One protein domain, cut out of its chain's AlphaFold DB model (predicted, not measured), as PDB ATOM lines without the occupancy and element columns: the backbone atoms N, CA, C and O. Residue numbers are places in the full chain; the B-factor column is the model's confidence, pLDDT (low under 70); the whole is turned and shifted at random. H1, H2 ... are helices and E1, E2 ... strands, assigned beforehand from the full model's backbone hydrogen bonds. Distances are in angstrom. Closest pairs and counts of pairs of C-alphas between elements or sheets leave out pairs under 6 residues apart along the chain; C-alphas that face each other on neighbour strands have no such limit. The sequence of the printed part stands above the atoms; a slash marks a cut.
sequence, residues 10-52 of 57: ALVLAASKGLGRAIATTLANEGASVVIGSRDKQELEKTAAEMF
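AT A GLANCE: This is residues 10 to 52 of the 57 residues of the protein "Short-chain dehydrogenase/reductase SDR" of Mucilaginibacter paludis DSM 18603 (UniProt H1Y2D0). A small parallel sheet of two strands, E1 beside E2, has H1 packed over one face, while H2 packs beside E2, away from E1. The 43 printed residues hold two strands and two helices, in the order E1, H1, E2, H2, class mixed. E1, H1 and E2 form a strand-helix-strand unit, two parallel neighbour strands with a helix between, its crossover right-handed. The whole is compact, with a radius of gyration of the C-alphas of 9.0 A, and elongated, spanning 26 by 16 by 15 A.

HOW THE PARTS SIT: E1, residues 10 to 13, and E2, residues 33 to 37, are parallel at 16 degrees; N 12 and O 35 are 2.9 A apart, within hydrogen-bond range. H1, residues 18 to 29, comes closest to E1 at the C-alphas of Val 12 and Ala 24, 6.2 A, and to E2 at those of Ala 28 and Val 34, 6.0 A. H2, residues 41 to 51, comes closest to E2 at the C-alphas of Gly 37 and Leu 44, 7.0 A; E1 and H2 are apart. H1 and H2 are close but not clearly touching, closest at the C-alphas of Thr 25 and Met 51, 6.1 A, the same way at a steep tilt of 39 degrees. In both helices every O i to N i+4 pair is within hydrogen-bond range.

IN THESE COORDINATES: E1 begins at C-alpha 10 (17.431, 8.348, 26.956), and H2 ends at C-alpha 51 (4.650, 8.341, 32.708). H1 is 16.8 A long, H2 15.1 A, E2 13.6 A and E1 10.0 A.

THE WHOLE: The farthest C-alphas, of Glu 30 and Asp 40, are 25.9 A apart. The printed part has no cut, its three links are tight, and no printed residue is under 70.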
ATOM      1  N   ALA A  10      17.089   9.612  26.311       96.75
ATOM      2  CA  ALA A  10      17.431   8.348  26.956       96.75
ATOM      3  C   ALA A  10      16.574   7.200  26.406       96.75
ATOM      4  O   ALA A  10      15.348   7.281  26.410       96.75
ATOM      5  N   LEU A  11      17.220   6.117  25.964       97.44
ATOM      6  CA  LEU A  11      16.555   4.881  25.550       97.44
ATOM      7  C   LEU A  11      16.576   3.875  26.702       97.44
ATOM      8  O   LEU A  11      17.649   3.475  27.153       97.44
ATOM      9  N   VAL A  12      15.399   3.429  27.143       97.25
ATOM     10  CA  VAL A  12      15.259   2.442  28.221       97.25
ATOM     11  C   VAL A  12      14.515   1.210  27.710       97.25
ATOM     12  O   VAL A  12      13.334   1.259  27.362       97.25
ATOM     13  N   LEU A  13      15.219   0.080  27.667       97.12
ATOM     14  CA  LEU A  13      14.658  -1.218  27.293       97.12
ATOM     15  C   LEU A  13      14.102  -1.948  28.521       97.12
ATOM     16  O   LEU A  13      14.485  -1.664  29.653       97.12
ATOM     17  N   ALA A  14      13.197  -2.903  28.289       96.25
ATOM     18  CA  ALA A  14      12.465  -3.615  29.342       96.25
ATOM     19  C   ALA A  14      11.740  -2.664  30.318       96.25
ATOM     20  O   ALA A  14      11.638  -2.927  31.515       96.25
ATOM     21  N   ALA A  15      11.221  -1.553  29.791       97.00
ATOM     22  CA  ALA A  15      10.696  -0.447  30.587       97.00
ATOM     23  C   ALA A  15       9.188  -0.512  30.871       97.00
ATOM     24  O   ALA A  15       8.647   0.419  31.452       97.00
ATOM     25  N   SER A  16       8.500  -1.600  30.511       95.69
ATOM     26  CA  SER A  16       7.058  -1.748  30.768       95.69
ATOM     27  C   SER A  16       6.709  -2.031  32.233       95.69
ATOM     28  O   SER A  16       5.555  -1.909  32.622       95.69
ATOM     29  N   LYS A  17       7.677  -2.426  33.074       95.19
ATOM     30  CA  LYS A  17       7.457  -2.679  34.507       95.19
ATOM     31  C   LYS A  17       8.753  -2.686  35.312       95.19
ATOM     32  O   LYS A  17       9.851  -2.673  34.756       95.19
ATOM     33  N   GLY A  18       8.612  -2.753  36.635       95.56
ATOM     34  CA  GLY A  18       9.722  -2.940  37.567       95.56
ATOM     35  C   GLY A  18      10.794  -1.856  37.437       95.56
ATOM     36  O   GLY A  18      10.482  -0.672  37.328       95.56
ATOM     37  N   LEU A  19      12.061  -2.276  37.436       97.31
ATOM     38  CA  LEU A  19      13.205  -1.362  37.417       97.31
ATOM     39  C   LEU A  19      13.297  -0.542  36.131       97.31
ATOM     40  O   LEU A  19      13.570   0.649  36.209       97.31
ATOM     41  N   GLY A  20      13.036  -1.140  34.964       96.44
ATOM     42  CA  GLY A  20      13.099  -0.409  33.696       96.44
ATOM     43  C   GLY A  20      12.123   0.768  33.677       96.44
ATOM     44  O   GLY A  20      12.499   1.878  33.311       96.44
ATOM     45  N   ARG A  21      10.897   0.551  34.175       96.31
ATOM     46  CA  ARG A  21       9.908   1.621  34.361       96.31
ATOM     47  C   ARG A  21      10.396   2.676  35.355       96.31
ATOM     48  O   ARG A  21      10.348   3.860  35.046       96.31
ATOM     49  N   ALA A  22      10.884   2.262  36.526       96.06
ATOM     50  CA  ALA A  22      11.353   3.194  37.555       96.06
ATOM     51  C   ALA A  22      12.507   4.087  37.058       96.06
ATOM     52  O   ALA A  22      12.517   5.292  37.314       96.06
ATOM     53  N   ILE A  23      13.446   3.511  36.299       95.94
ATOM     54  CA  ILE A  23      14.544   4.240  35.657       95.94
ATOM     55  C   ILE A  23      13.988   5.239  34.641       95.94
ATOM     56  O   ILE A  23      14.330   6.417  34.701       95.94
ATOM     57  N   ALA A  24      13.099   4.795  33.747       96.12
ATOM     58  CA  ALA A  24      12.495   5.647  32.728       96.12
ATOM     59  C   ALA A  24      11.737   6.840  33.341       96.12
ATOM     60  O   ALA A  24      11.924   7.974  32.906       96.12
ATOM     61  N   THR A  25      10.949   6.608  34.397       94.62
ATOM     62  CA  THR A  25      10.253   7.670  35.141       94.62
ATOM     63  C   THR A  25      11.230   8.642  35.798       94.62
ATOM     64  O   THR A  25      11.043   9.851  35.712       94.62
ATOM     65  N   THR A  26      12.297   8.141  36.422       94.06
ATOM     66  CA  THR A  26      13.285   9.000  37.094       94.06
ATOM     67  C   THR A  26      14.027   9.886  36.093       94.06
ATOM     68  O   THR A  26      14.187  11.079  36.331       94.06
ATOM     69  N   LEU A  27      14.428   9.334  34.943       94.31
ATOM     70  CA  LEU A  27      15.084  10.092  33.875       94.31
ATOM     71  C   LEU A  27      14.169  11.180  33.299       94.31
ATOM     72  O   LEU A  27      14.630  12.297  33.068       94.31
ATOM     73  N   ALA A  28      12.883  10.872  33.108       92.88
ATOM     74  CA  ALA A  28      11.895  11.851  32.661       92.88
ATOM     75  C   ALA A  28      11.718  12.987  33.685       92.88
ATOM     76  O   ALA A  28      11.737  14.156  33.308       92.88
ATOM     77  N   ASN A  29      11.637  12.659  34.979       91.75
ATOM     78  CA  ASN A  29      11.527  13.645  36.064       91.75
ATOM     79  C   ASN A  29      12.760  14.558  36.179       91.75
ATOM     80  O   ASN A  29      12.642  15.704  36.603       91.75
ATOM     81  N   GLU A  30      13.936  14.071  35.785       92.44
ATOM     82  CA  GLU A  30      15.185  14.844  35.732       92.44
ATOM     83  C   GLU A  30      15.340  15.626  34.400       92.44
ATOM     84  O   GLU A  30      16.378  16.239  34.135       92.44
ATOM     85  N   GLY A  31      14.297  15.641  33.556       91.12
ATOM     86  CA  GLY A  31      14.181  16.481  32.358       91.12
ATOM     87  C   GLY A  31      14.727  15.871  31.064       91.12
ATOM     88  O   GLY A  31      14.889  16.587  30.069       91.12
ATOM     89  N   ALA A  32      15.024  14.569  31.048       94.56
ATOM     90  CA  ALA A  32      15.365  13.869  29.814       94.56
ATOM     91  C   ALA A  32      14.103  13.558  28.989       94.56
ATOM     92  O   ALA A  32      13.051  13.218  29.526       94.56
ATOM     93  N   SER A  33      14.219  13.592  27.661       94.31
ATOM     94  CA  SER A  33      13.241  12.953  26.773       94.31
ATOM     95  C   SER A  33      13.482  11.448  26.771       94.31
ATOM     96  O   SER A  33      14.574  10.990  26.436       94.31
ATOM     97  N   VAL A  34      12.477  10.661  27.147       95.50
ATOM     98  CA  VAL A  34      12.647   9.217  27.344       95.50
ATOM     99  C   VAL A  34      11.916   8.427  26.264       95.50
ATOM    100  O   VAL A  34      10.729   8.628  26.024       95.50
ATOM    101  N   VAL A  35      12.631   7.491  25.642       96.69
ATOM    102  CA  VAL A  35      12.086   6.478  24.735       96.69
ATOM    103  C   VAL A  35      12.083   5.144  25.472       96.69
ATOM    104  O   VAL A  35      13.125   4.692  25.947       96.69
ATOM    105  N   ILE A  36      10.921   4.500  25.561       97.31
ATOM    106  CA  ILE A  36      10.764   3.209  26.239       97.31
ATOM    107  C   ILE A  36      10.508   2.077  25.244       97.31
ATOM    108  O   ILE A  36       9.816   2.257  24.245       97.31
ATOM    109  N   GLY A  37      11.048   0.891  25.535       97.31
ATOM    110  CA  GLY A  37      10.845  -0.314  24.728       97.31
ATOM    111  C   GLY A  37      10.547  -1.553  25.570       97.31
ATOM    112  O   GLY A  37      11.133  -1.765  26.634       97.31
ATOM    113  N   SER A  38       9.645  -2.407  25.086       96.81
ATOM    114  CA  SER A  38       9.402  -3.749  25.627       96.81
ATOM    115  C   SER A  38       8.780  -4.667  24.566       96.81
ATOM    116  O   SER A  38       8.419  -4.209  23.485       96.81
ATOM    117  N   ARG A  39       8.655  -5.965  24.874       96.19
ATOM    118  CA  ARG A  39       8.008  -6.953  23.991       96.19
ATOM    119  C   ARG A  39       6.477  -6.933  24.046       96.19
ATOM    120  O   ARG A  39       5.839  -7.464  23.149       96.19
ATOM    121  N   ASP A  40       5.906  -6.383  25.116       96.38
ATOM    122  CA  ASP A  40       4.461  -6.328  25.322       96.38
ATOM    123  C   ASP A  40       3.972  -4.913  25.024       96.38
ATOM    124  O   ASP A  40       4.324  -3.962  25.725       96.38
ATOM    125  N   LYS A  41       3.206  -4.773  23.942       95.62
ATOM    126  CA  LYS A  41       2.738  -3.472  23.469       95.62
ATOM    127  C   LYS A  41       1.726  -2.843  24.429       95.62
ATOM    128  O   LYS A  41       1.830  -1.650  24.686       95.62
ATOM    129  N   GLN A  42       0.794  -3.624  24.977       96.38
ATOM    130  CA  GLN A  42      -0.273  -3.093  25.832       96.38
ATOM    131  C   GLN A  42       0.298  -2.544  27.140       96.38
ATOM    132  O   GLN A  42       0.003  -1.414  27.529       96.38
ATOM    133  N   GLU A  43       1.185  -3.305  27.783       95.88
ATOM    134  CA  GLU A  43       1.841  -2.856  29.016       95.88
ATOM    135  C   GLU A  43       2.778  -1.662  28.770       95.88
ATOM    136  O   GLU A  43       2.914  -0.784  29.628       95.88
ATOM    137  N   LEU A  44       3.418  -1.597  27.596       95.31
ATOM    138  CA  LEU A  44       4.268  -0.467  27.218       95.31
ATOM    139  C   LEU A  44       3.455   0.816  27.006       95.31
ATOM    140  O   LEU A  44       3.841   1.859  27.526       95.31
ATOM    141  N   GLU A  45       2.333   0.740  26.289       95.25
ATOM    142  CA  GLU A  45       1.434   1.880  26.056       95.25
ATOM    143  C   GLU A  45       0.824   2.389  27.365       95.25
ATOM    144  O   GLU A  45       0.832   3.594  27.621       95.25
ATOM    145  N   LYS A  46       0.388   1.476  28.242       95.31
ATOM    146  CA  LYS A  46      -0.073   1.823  29.591       95.31
ATOM    147  C   LYS A  46       1.012   2.551  30.383       95.31
ATOM    148  O   LYS A  46       0.751   3.593  30.976       95.31
ATOM    149  N   THR A  47       2.240   2.034  30.356       94.62
ATOM    150  CA  THR A  47       3.370   2.668  31.045       94.62
ATOM    151  C   THR A  47       3.678   4.052  30.478       94.62
ATOM    152  O   THR A  47       3.890   4.979  31.253       94.62
ATOM    153  N   ALA A  48       3.656   4.220  29.153       93.75
ATOM    154  CA  ALA A  48       3.858   5.518  28.513       93.75
ATOM    155  C   ALA A  48       2.797   6.543  28.947       93.75
ATOM    156  O   ALA A  48       3.144   7.678  29.267       93.75
ATOM    157  N   ALA A  49       1.525   6.134  29.005       93.06
ATOM    158  CA  ALA A  49       0.430   6.992  29.448       93.06
ATOM    159  C   ALA A  49       0.566   7.390  30.928       93.06
ATOM    160  O   ALA A  49       0.358   8.547  31.275       93.06
ATOM    161  N   GLU A  50       0.966   6.453  31.794       91.19
ATOM    162  CA  GLU A  50       1.186   6.709  33.225       91.19
ATOM    163  C   GLU A  50       2.438   7.559  33.503       91.19
ATOM    164  O   GLU A  50       2.502   8.247  34.519       91.19
ATOM    165  N   MET A  51       3.446   7.506  32.625       86.62
ATOM    166  CA  MET A  51       4.650   8.341  32.708       86.62
ATOM    167  C   MET A  51       4.417   9.781  32.236       86.62
ATOM    168  O   MET A  51       5.217  10.657  32.562       86.62
ATOM    169  N   PHE A  52       3.366  10.033  31.454       73.19
ATOM    170  CA  PHE A  52       3.078  11.362  30.934       73.19
ATOM    171  C   PHE A  52       2.463  12.238  32.030       73.19
ATOM    172  O   PHE A  52       1.275  12.149  32.330       73.19
TER     173      PHE A  52